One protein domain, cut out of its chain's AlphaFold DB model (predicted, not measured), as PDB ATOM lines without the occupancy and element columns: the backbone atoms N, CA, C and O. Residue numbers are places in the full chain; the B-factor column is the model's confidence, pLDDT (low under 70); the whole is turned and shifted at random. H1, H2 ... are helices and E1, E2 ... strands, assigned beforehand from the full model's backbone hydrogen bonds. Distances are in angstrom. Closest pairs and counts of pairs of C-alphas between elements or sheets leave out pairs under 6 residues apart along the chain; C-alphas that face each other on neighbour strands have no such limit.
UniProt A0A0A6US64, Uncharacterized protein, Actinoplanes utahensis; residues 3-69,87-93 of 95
ATOM      1  N   VAL A   3     -45.174 -22.560   8.395       95.06
ATOM      2  CA  VAL A   3     -45.564 -23.306   7.197       95.06
ATOM      3  C   VAL A   3     -46.081 -24.668   7.640       95.06
ATOM      4  O   VAL A   3     -45.358 -25.419   8.290       95.06
ATOM      5  N   VAL A   4     -47.319 -24.999   7.299       95.38
ATOM      6  CA  VAL A   4     -47.972 -26.254   7.670       95.38
ATOM      7  C   VAL A   4     -48.257 -27.052   6.409       95.38
ATOM      8  O   VAL A   4     -49.052 -26.625   5.577       95.38
ATOM      9  N   ILE A   5     -47.638 -28.219   6.268       95.44
ATOM     10  CA  ILE A   5     -47.989 -29.173   5.211       95.44
ATOM     11  C   ILE A   5     -49.024 -30.166   5.754       95.44
ATOM     12  O   ILE A   5     -48.815 -30.769   6.809       95.44
ATOM     13  N   CYS A   6     -50.151 -30.312   5.053       96.00
ATOM     14  CA  CYS A   6     -51.150 -31.333   5.365       96.00
ATOM     15  C   CYS A   6     -50.613 -32.715   5.009       96.00
ATOM     16  O   CYS A   6     -50.218 -32.937   3.868       96.00
ATOM     17  N   ASP A   7     -50.652 -33.640   5.957       95.31
ATOM     18  CA  ASP A   7     -50.210 -35.027   5.818       95.31
ATOM     19  C   ASP A   7     -51.344 -36.032   6.067       95.31
ATOM     20  O   ASP A   7     -51.123 -37.238   6.102       95.31
ATOM     21  N   GLY A   8     -52.589 -35.557   6.189       95.81
ATOM     22  CA  GLY A   8     -53.766 -36.422   6.192       95.81
ATOM     23  C   GLY A   8     -53.842 -37.283   4.925       95.81
ATOM     24  O   GLY A   8     -53.335 -36.895   3.872       95.81
ATOM     25  N   HIS A   9     -54.523 -38.433   5.004       95.69
ATOM     26  CA  HIS A   9     -54.488 -39.494   3.982       95.69
ATOM     27  C   HIS A   9     -54.564 -39.004   2.527       95.69
ATOM     28  O   HIS A   9     -53.762 -39.419   1.695       95.69
ATOM     29  N   ARG A  10     -55.502 -38.099   2.208       94.62
ATOM     30  CA  ARG A  10     -55.656 -37.583   0.839       94.62
ATOM     31  C   ARG A  10     -54.501 -36.673   0.414       94.62
ATOM     32  O   ARG A  10     -54.042 -36.787  -0.716       94.62
ATOM     33  N   CYS A  11     -54.026 -35.800   1.302       95.75
ATOM     34  CA  CYS A  11     -52.849 -34.976   1.036       95.75
ATOM     35  C   CYS A  11     -51.627 -35.868   0.816       95.75
ATOM     36  O   CYS A  11     -50.953 -35.725  -0.197       95.75
ATOM     37  N   HIS A  12     -51.399 -36.837   1.704       93.81
ATOM     38  CA  HIS A  12     -50.285 -37.772   1.604       93.81
ATOM     39  C   HIS A  12     -50.293 -38.551   0.278       93.81
ATOM     40  O   HIS A  12     -49.285 -38.602  -0.420       93.81
ATOM     41  N   ALA A  13     -51.453 -39.085  -0.120       93.06
ATOM     42  CA  ALA A  13     -51.607 -39.830  -1.370       93.06
ATOM     43  C   ALA A  13     -51.347 -38.985  -2.631       93.06
ATOM     44  O   ALA A  13     -50.933 -39.521  -3.657       93.06
ATOM     45  N   LEU A  14     -51.605 -37.674  -2.575       91.94
ATOM     46  CA  LEU A  14     -51.479 -36.779  -3.729       91.94
ATOM     47  C   LEU A  14     -50.161 -35.996  -3.757       91.94
ATOM     48  O   LEU A  14     -49.751 -35.572  -4.831       91.94
ATOM     49  N   GLN A  15     -49.458 -35.847  -2.631       86.44
ATOM     50  CA  GLN A  15     -48.183 -35.118  -2.558       86.44
ATOM     51  C   GLN A  15     -47.114 -35.669  -3.513       86.44
ATOM     52  O   GLN A  15     -46.329 -34.900  -4.059       86.44
ATOM     53  N   GLY A  16     -47.085 -36.987  -3.736       83.88
ATOM     54  CA  GLY A  16     -46.149 -37.615  -4.678       83.88
ATOM     55  C   GLY A  16     -46.422 -37.282  -6.151       83.88
ATOM     56  O   GLY A  16     -45.596 -37.587  -7.003       83.88
ATOM     57  N   ARG A  17     -47.574 -36.672  -6.456       87.62
ATOM     58  CA  ARG A  17     -47.973 -36.248  -7.806       87.62
ATOM     59  C   ARG A  17     -47.718 -34.764  -8.063       87.62
ATOM     60  O   ARG A  17     -47.951 -34.314  -9.180       87.62
ATOM     61  N   THR A  18     -47.299 -34.007  -7.047       90.81
ATOM     62  CA  THR A  18     -47.002 -32.584  -7.197       90.81
ATOM     63  C   THR A  18     -45.766 -32.411  -8.073       90.81
ATOM     64  O   THR A  18     -44.671 -32.807  -7.681       90.81
ATOM     65  N   ASP A  19     -45.938 -31.771  -9.224       92.25
ATOM     66  CA  ASP A  19     -44.838 -31.302 -10.053       92.25
ATOM     67  C   ASP A  19     -44.311 -29.978  -9.487       92.25
ATOM     68  O   ASP A  19     -45.002 -28.954  -9.462       92.25
ATOM     69  N   THR A  20     -43.074 -30.001  -8.996       89.94
ATOM     70  CA  THR A  20     -42.397 -28.811  -8.473       89.94
ATOM     71  C   THR A  20     -41.661 -28.016  -9.550       89.94
ATOM     72  O   THR A  20     -41.172 -26.923  -9.259       89.94
ATOM     73  N   GLY A  21     -41.577 -28.528 -10.783       88.94
ATOM     74  CA  GLY A  21     -40.783 -27.953 -11.869       88.94
ATOM     75  C   GLY A  21     -39.272 -28.128 -11.686       88.94
ATOM     76  O   GLY A  21     -38.494 -27.464 -12.371       88.94
ATOM     77  N   VAL A  22     -38.843 -28.986 -10.753       88.06
ATOM     78  CA  VAL A  22     -37.434 -29.278 -10.462       88.06
ATOM     79  C   VAL A  22     -37.122 -30.717 -10.861       88.06
ATOM     80  O   VAL A  22     -37.806 -31.639 -10.430       88.06
ATOM     81  N   ALA A  23     -36.073 -30.907 -11.666       80.75
ATOM     82  CA  ALA A  23     -35.707 -32.221 -12.196       80.75
ATOM     83  C   ALA A  23     -34.958 -33.113 -11.188       80.75
ATOM     84  O   ALA A  23     -35.123 -34.329 -11.214       80.75
ATOM     85  N   GLU A  24     -34.141 -32.531 -10.300       81.75
ATOM     86  CA  GLU A  24     -33.278 -33.281  -9.376       81.75
ATOM     87  C   GLU A  24     -33.111 -32.582  -8.012       81.75
ATOM     88  O   GLU A  24     -33.276 -31.367  -7.878       81.75
ATOM     89  N   GLY A  25     -32.755 -33.358  -6.982       83.50
ATOM     90  CA  GLY A  25     -32.477 -32.868  -5.626       83.50
ATOM     91  C   GLY A  25     -33.683 -32.867  -4.675       83.50
ATOM     92  O   GLY A  25     -34.757 -33.374  -4.981       83.50
ATOM     93  N   GLU A  26     -33.506 -32.299  -3.473       80.62
ATOM     94  CA  GLU A  26     -34.542 -32.309  -2.420       80.62
ATOM     95  C   GLU A  26     -35.833 -31.597  -2.886       80.62
ATOM     96  O   GLU A  26     -36.940 -32.032  -2.567       80.62
ATOM     97  N   ALA A  27     -35.706 -30.558  -3.718       83.81
ATOM     98  CA  ALA A  27     -36.818 -29.746  -4.217       83.81
ATOM     99  C   ALA A  27     -37.703 -30.425  -5.282       83.81
ATOM    100  O   ALA A  27     -38.698 -29.833  -5.694       83.81
ATOM    101  N   VAL A  28     -37.406 -31.667  -5.682       89.38
ATOM    102  CA  VAL A  28     -38.296 -32.490  -6.532       89.38
ATOM    103  C   VAL A  28     -39.632 -32.770  -5.833       89.38
ATOM    104  O   VAL A  28     -40.658 -32.936  -6.480       89.38
ATOM    105  N   THR A  29     -39.647 -32.791  -4.498       91.06
ATOM    106  CA  THR A  29     -40.879 -32.988  -3.717       91.06
ATOM    107  C   THR A  29     -41.390 -31.670  -3.150       91.06
ATOM    108  O   THR A  29     -40.599 -30.806  -2.765       91.06
ATOM    109  N   LEU A  30     -42.714 -31.536  -2.995       92.00
ATOM    110  CA  LEU A  30     -43.318 -30.377  -2.326       92.00
ATOM    111  C   LEU A  30     -42.723 -30.160  -0.926       92.00
ATOM    112  O   LEU A  30     -42.347 -29.046  -0.566       92.00
ATOM    113  N   LEU A  31     -42.586 -31.236  -0.146       93.12
ATOM    114  CA  LEU A  31     -41.989 -31.181   1.187       93.12
ATOM    115  C   LEU A  31     -40.544 -30.672   1.146       93.12
ATOM    116  O   LEU A  31     -40.163 -29.835   1.963       93.12
ATOM    117  N   GLY A  32     -39.737 -31.164   0.210       93.50
ATOM    118  CA  GLY A  32     -38.346 -30.758   0.082       93.50
ATOM    119  C   GLY A  32     -38.174 -29.321  -0.413       93.50
ATOM    120  O   GLY A  32     -37.348 -28.588   0.132       93.50
ATOM    121  N   ALA A  33     -39.025 -28.865  -1.337       93.44
ATOM    122  CA  ALA A  33     -39.070 -27.467  -1.760       93.44
ATOM    123  C   ALA A  33     -39.424 -26.534  -0.583       93.44
ATOM    124  O   ALA A  33     -38.753 -25.522  -0.356       93.44
ATOM    125  N   LEU A  34     -40.419 -26.906   0.234       94.19
ATOM    126  CA  LEU A  34     -40.781 -26.167   1.449       94.19
ATOM    127  C   LEU A  34     -39.656 -26.187   2.492       94.19
ATOM    128  O   LEU A  34     -39.369 -25.150   3.087       94.19
ATOM    129  N   ARG A  35     -38.980 -27.325   2.699       95.06
ATOM    130  CA  ARG A  35     -37.824 -27.432   3.609       95.06
ATOM    131  C   ARG A  35     -36.698 -26.500   3.198       95.06
ATOM    132  O   ARG A  35     -36.196 -25.756   4.040       95.06
ATOM    133  N   GLN A  36     -36.314 -26.523   1.924       93.38
ATOM    134  CA  GLN A  36     -35.269 -25.648   1.402       93.38
ATOM    135  C   GLN A  36     -35.641 -24.179   1.617       93.38
ATOM    136  O   GLN A  36     -34.827 -23.390   2.096       93.38
ATOM    137  N   LYS A  37     -36.897 -23.822   1.334       93.69
ATOM    138  CA  LYS A  37     -37.375 -22.452   1.484       93.69
ATOM    139  C   LYS A  37     -37.423 -21.982   2.934       93.69
ATOM    140  O   LYS A  37     -36.964 -20.881   3.226       93.69
ATOM    141  N   VAL A  38     -37.933 -22.811   3.841       93.31
ATOM    142  CA  VAL A  38     -37.986 -22.502   5.274       93.31
ATOM    143  C   VAL A  38     -36.581 -22.367   5.861       93.31
ATOM    144  O   VAL A  38     -36.339 -21.412   6.589       93.31
ATOM    145  N   ARG A  39     -35.624 -23.230   5.485       93.19
ATOM    146  CA  ARG A  39     -34.212 -23.099   5.904       93.19
ATOM    147  C   ARG A  39     -33.580 -21.775   5.465       93.19
ATOM    148  O   ARG A  39     -32.737 -21.243   6.179       93.19
ATOM    149  N   ALA A  40     -33.982 -21.252   4.309       92.38
ATOM    150  CA  ALA A  40     -33.502 -19.976   3.783       92.38
ATOM    151  C   ALA A  40     -34.247 -18.747   4.342       92.38
ATOM    152  O   ALA A  40     -33.874 -17.624   4.014       92.38
ATOM    153  N   THR A  41     -35.300 -18.932   5.148       90.75
ATOM    154  CA  THR A  41     -36.162 -17.841   5.630       90.75
ATOM    155  C   THR A  41     -36.033 -17.698   7.145       90.75
ATOM    156  O   THR A  41     -36.277 -18.639   7.902       90.75
ATOM    157  N   ARG A  42     -35.648 -16.509   7.620       88.56
ATOM    158  CA  ARG A  42     -35.410 -16.269   9.048       88.56
ATOM    159  C   ARG A  42     -36.704 -16.453   9.848       88.56
ATOM    160  O   ARG A  42     -37.757 -15.957   9.466       88.56
ATOM    161  N   TRP A  43     -36.626 -17.161  10.978       87.38
ATOM    162  CA  TRP A  43     -37.772 -17.433  11.865       87.38
ATOM    163  C   TRP A  43     -38.950 -18.176  11.206       87.38
ATOM    164  O   TRP A  43     -40.054 -18.202  11.765       87.38
ATOM    165  N   ALA A  44     -38.750 -18.765  10.024       91.25
ATOM    166  CA  ALA A  44     -39.722 -19.667   9.441       91.25
ATOM    167  C   ALA A  44     -39.595 -21.053  10.081       91.25
ATOM    168  O   ALA A  44     -38.492 -21.536  10.334       91.25
ATOM    169  N   ILE A  45     -40.728 -21.706  10.323       92.94
ATOM    170  CA  ILE A  45     -40.776 -23.104  10.758       92.94
ATOM    171  C   ILE A  45     -41.669 -23.902   9.817       92.94
ATOM    172  O   ILE A  45     -42.661 -23.381   9.312       92.94
ATOM    173  N   LEU A  46     -41.315 -25.165   9.592       95.25
ATOM    174  CA  LEU A  46     -42.108 -26.117   8.823       95.25
ATOM    175  C   LEU A  46     -42.645 -27.178   9.775       95.25
ATOM    176  O   LEU A  46     -41.862 -27.873  10.420       95.25
ATOM    177  N   ILE A  47     -43.962 -27.317   9.838       94.88
ATOM    178  CA  ILE A  47     -44.640 -28.349  10.619       94.88
ATOM    179  C   ILE A  47     -45.506 -29.215   9.710       94.88
ATOM    180  O   ILE A  47     -46.025 -28.759   8.691       94.88
ATOM    181  N   ARG A  48     -45.659 -30.484  10.084       94.62
ATOM    182  CA  ARG A  48     -46.648 -31.383   9.487       94.62
ATOM    183  C   ARG A  48     -47.884 -31.360  10.374       94.62
ATOM    184  O   ARG A  48     -47.760 -31.349  11.595       94.62
ATOM    185  N   SER A  49     -49.049 -31.327   9.757       94.06
ATOM    186  CA  SER A  49     -50.334 -31.498  10.430       94.06
ATOM    187  C   SER A  49     -51.053 -32.670   9.779       94.06
ATOM    188  O   SER A  49     -50.733 -33.003   8.642       94.06
ATOM    189  N   ASP A  50     -52.009 -33.276  10.477       92.88
ATOM    190  CA  ASP A  50     -52.858 -34.325   9.917       92.88
ATOM    191  C   ASP A  50     -53.769 -33.744   8.809       92.88
ATOM    192  O   ASP A  50     -53.318 -33.255   7.770       92.88
ATOM    193  N   CYS A  51     -55.089 -33.797   8.984       93.62
ATOM    194  CA  CYS A  51     -56.030 -33.244   8.021       93.62
ATOM    195  C   CYS A  51     -56.305 -31.761   8.310       93.62
ATOM    196  O   CYS A  51     -56.732 -31.415   9.407       93.62
ATOM    197  N   LEU A  52     -56.154 -30.902   7.297       93.81
ATOM    198  CA  LEU A  52     -56.544 -29.483   7.363       93.81
ATOM    199  C   LEU A  52     -58.002 -29.226   6.926       93.81
ATOM    200  O   LEU A  52     -58.385 -28.085   6.696       93.81
ATOM    201  N   GLY A  53     -58.816 -30.274   6.753       94.56
ATOM    202  CA  GLY A  53     -60.244 -30.167   6.412       94.56
ATOM    203  C   GLY A  53     -60.563 -29.767   4.962       94.56
ATOM    204  O   GLY A  53     -61.728 -29.767   4.586       94.56
ATOM    205  N   ALA A  54     -59.556 -29.483   4.133       94.56
ATOM    206  CA  ALA A  54     -59.702 -29.046   2.738       94.56
ATOM    207  C   ALA A  54     -59.321 -30.150   1.734       94.56
ATOM    208  O   ALA A  54     -58.473 -29.974   0.858       94.56
ATOM    209  N   CYS A  55     -59.902 -31.340   1.911       95.19
ATOM    210  CA  CYS A  55     -59.592 -32.530   1.113       95.19
ATOM    211  C   CYS A  55     -59.875 -32.344  -0.389       95.19
ATOM    212  O   CYS A  55     -59.140 -32.869  -1.223       95.19
ATOM    213  N   ASP A  56     -60.912 -31.591  -0.745       94.75
ATOM    214  CA  ASP A  56     -61.266 -31.230  -2.124       94.75
ATOM    215  C   ASP A  56     -60.145 -30.468  -2.850       94.75
ATOM    216  O   ASP A  56     -60.013 -30.584  -4.066       94.75
ATOM    217  N   LYS A  57     -59.296 -29.767  -2.091       95.06
ATOM    218  CA  LYS A  57     -58.156 -28.978  -2.574       95.06
ATOM    219  C   LYS A  57     -56.800 -29.608  -2.256       95.06
ATOM    220  O   LYS A  57     -55.788 -28.922  -2.318       95.06
ATOM    221  N   ALA A  58     -56.748 -30.879  -1.864       94.38
ATOM    222  CA  ALA A  58     -55.482 -31.553  -1.582       94.38
ATOM    223  C   ALA A  58     -54.598 -31.665  -2.848       94.38
ATOM    224  O   ALA A  58     -55.152 -31.907  -3.918       94.38
ATOM    225  N   PRO A  59     -53.256 -31.567  -2.734       95.69
ATOM    226  CA  PRO A  59     -52.472 -31.298  -1.521       95.69
ATOM    227  C   PRO A  59     -52.578 -29.841  -1.058       95.69
ATOM    228  O   PRO A  59     -52.551 -28.931  -1.885       95.69
ATOM    229  N   VAL A  60     -52.652 -29.626   0.263       96.88
ATOM    230  CA  VAL A  60     -52.775 -28.282   0.846       96.88
ATOM    231  C   VAL A  60     -51.595 -27.894   1.736       96.88
ATOM    232  O   VAL A  60     -51.029 -28.723   2.457       96.88
ATOM    233  N   VAL A  61     -51.268 -26.602   1.715       96.56
ATOM    234  CA  VAL A  61     -50.271 -25.961   2.581       96.56
ATOM    235  C   VAL A  61     -50.915 -24.749   3.244       96.56
ATOM    236  O   VAL A  61     -51.477 -23.900   2.562       96.56
ATOM    237  N   LEU A  62     -50.834 -24.647   4.566       95.25
ATOM    238  CA  LEU A  62     -51.295 -23.484   5.320       95.25
ATOM    239  C   LEU A  62     -50.091 -22.643   5.753       95.25
ATOM    240  O   LEU A  62     -49.154 -23.157   6.356       95.25
ATOM    241  N   LEU A  63     -50.129 -21.346   5.472       94.25
ATOM    242  CA  LEU A  63     -49.162 -20.371   5.967       94.25
ATOM    243  C   LEU A  63     -49.818 -19.534   7.065       94.25
ATOM    244  O   LEU A  63     -50.866 -18.937   6.837       94.25
ATOM    245  N   SER A  64     -49.220 -19.479   8.251       90.56
ATOM    246  CA  SER A  64     -49.720 -18.698   9.388       90.56
ATOM    247  C   SER A  64     -48.653 -17.726   9.883       90.56
ATOM    248  O   SER A  64     -47.507 -18.104  10.156       90.56
ATOM    249  N   ARG A  65     -49.030 -16.450   9.993       85.31
ATOM    250  CA  ARG A  65     -48.151 -15.379  10.467       85.31
ATOM    251  C   ARG A  65     -47.983 -15.449  11.980       85.31
ATOM    252  O   ARG A  65     -48.865 -15.881  12.719       85.31
ATOM    253  N   ARG A  66     -46.827 -15.006  12.475       72.94
ATOM    254  CA  ARG A  66     -46.558 -15.002  13.920       72.94
ATOM    255  C   ARG A  66     -47.460 -13.970  14.603       72.94
ATOM    256  O   ARG A  66     -47.406 -12.799  14.262       72.94
ATOM    257  N   GLY A  67     -48.234 -14.405  15.596       67.62
ATOM    258  CA  GLY A  67     -49.111 -13.528  16.382       67.62
ATOM    259  C   GLY A  67     -50.534 -13.397  15.838       67.62
ATOM    260  O   GLY A  67     -51.393 -12.899  16.560       67.62
ATOM    261  N   ASP A  68     -50.809 -13.916  14.641       65.25
ATOM    262  CA  ASP A  68     -52.150 -13.921  14.067       65.25
ATOM    263  C   ASP A  68     -52.753 -15.330  14.144       65.25
ATOM    264  O   ASP A  68     -52.470 -16.215  13.335       65.25
ATOM    265  N   ARG A  69     -53.553 -15.561  15.191       55.03
ATOM    266  CA  ARG A  69     -54.262 -16.833  15.402       55.03
ATOM    267  C   ARG A  69     -55.490 -16.985  14.497       55.03
ATOM    268  O   ARG A  69     -56.058 -18.074  14.477       55.03
ATOM    269  N   VAL A  87     -46.867 -20.654  -3.389       94.94
ATOM    270  CA  VAL A  87     -46.654 -21.013  -1.977       94.94
ATOM    271  C   VAL A  87     -45.276 -20.546  -1.505       94.94
ATOM    272  O   VAL A  87     -45.159 -19.894  -0.469       94.94
ATOM    273  N   LEU A  88     -44.219 -20.857  -2.261       93.62
ATOM    274  CA  LEU A  88     -42.846 -20.509  -1.888       93.62
ATOM    275  C   LEU A  88     -42.628 -18.993  -1.838       93.62
ATOM    276  O   LEU A  88     -41.875 -18.518  -0.986       93.62
ATOM    277  N   ASP A  89     -43.248 -18.231  -2.731       93.31
ATOM    278  CA  ASP A  89     -43.169 -16.773  -2.744       93.31
ATOM    279  C   ASP A  89     -43.901 -16.174  -1.534       93.31
ATOM    280  O   ASP A  89     -43.351 -15.293  -0.874       93.31
ATOM    281  N   ALA A  90     -45.049 -16.730  -1.136       91.81
ATOM    282  CA  ALA A  90     -45.765 -16.299   0.067       91.81
ATOM    283  C   ALA A  90     -44.987 -16.557   1.375       91.81
ATOM    284  O   ALA A  90     -45.154 -15.817   2.343       91.81
ATOM    285  N   VAL A  91     -44.078 -17.540   1.407       89.19
ATOM    286  CA  VAL A  91     -43.174 -17.757   2.555       89.19
ATOM    287  C   VAL A  91     -42.153 -16.616   2.717       89.19
ATOM    288  O   VAL A  91     -41.675 -16.410   3.828       89.19
ATOM    289  N   ARG A  92     -41.828 -15.850   1.658       75.12
ATOM    290  CA  ARG A  92     -40.891 -14.702   1.738       75.12
ATOM    291  C   ARG A  92     -41.508 -13.428   2.306       75.12
ATOM    292  O   ARG A  92     -40.760 -12.552   2.701       75.12
ATOM    293  N   ALA A  93     -42.831 -13.291   2.290       58.66
ATOM    294  CA  ALA A  93     -43.489 -11.993   2.455       58.66
ATOM    295  C   ALA A  93     -43.574 -11.469   3.907       58.66
ATOM    296  O   ALA A  93     -44.296 -10.507   4.149       58.66
TER     297      ALA A  93
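This is residues 3 to 69 and 87 to 93 of the 95 residues of an uncharacterized protein of Actinoplanes utahensis (UniProt A0A0A6US64). A small, flat domain has a short three-stranded sheet as one layer and the helix H2 as the other, running along the strands over one face. H1 sits past the end of E1, the short H3 only grazes the sheet, and a long loop, residues 16 to 29, leads from H1 to H2. The 74 printed residues hold three named helices and three named strands, in the order E1 H1 H2 E2 E3 H3; the sheet is mixed, in the order E2 E1 E3. The class is mixed, helices and strands, though under half of the residues, 34, are in named elements. The whole is compact, with a radius of gyration of the C-alphas of 12.3 A and spans of 31 by 31 by 16 A.

E1 is residues 3 to 6, 9.9 A long, and begins with C-alpha 3 at (-45.564, -23.306, 7.197). H1, residues 9 to 15, is 10.1 A long. H2, residues 30 to 39, is 14.3 A long and begins with C-alpha 30 at (-43.318, -30.377, -2.326). E2, residues 45 to 49, is 12.7 A long, and E3, residues 61 to 64, 10.0 A. H3, residues 87 to 90, is 5.2 A long and ends with C-alpha 90 at (-45.765, -16.299, 0.067).

E1 is the inner strand. E2 and E1 are parallel, at 20 degrees, with N 3 and O 45 at 2.8 A and N 49 and O 5 at 3.0 A, within hydrogen-bond range. E1 and E3 are antiparallel, at 146 degrees, with N 4 and O 62 at 2.8 A. H2 is on the sheet at a height over the sheet of 8.9 A, over E2 and E1, and runs along the strands, at 16 degrees to E1 on the local plane; its closest C-alphas to E2 are those of Val 38 and Ile 45, 6.2 A apart. E1, H1, H2 and E2 form a strand-helix-strand unit, two parallel neighbour strands with helices between, with a right-handed crossover. H1 only grazes the sheet, with residues 11 to 15. H1 and H2 are close but not clearly touching, the C-alphas of Gln 15 and Leu 30 being 6.8 A apart, and stand about perpendicular, at 78 degrees. H2 and H3 only just touch, with 3 pairs of C-alphas within 8 A, the closest being those of Lys 37 and Leu 88, 6.7 A apart. H3 only grazes the sheet, and H1 and H3 are apart. In H1 and H2 every O i to N i+4 pair is within hydrogen-bond range; H3 is too short for such a pair.

The two C-alphas farthest apart, those of Ala 23 and Gly 67, are 36.7 A apart. The links H1 to H2 and E2 to E3 are long. Residues 70 to 86 are not printed, and C-alphas 69 and 87 are 19.4 A apart across the cut. The mean pLDDT of the printed part is 89.9; residues 67 to 69 and residue 93 are under 70.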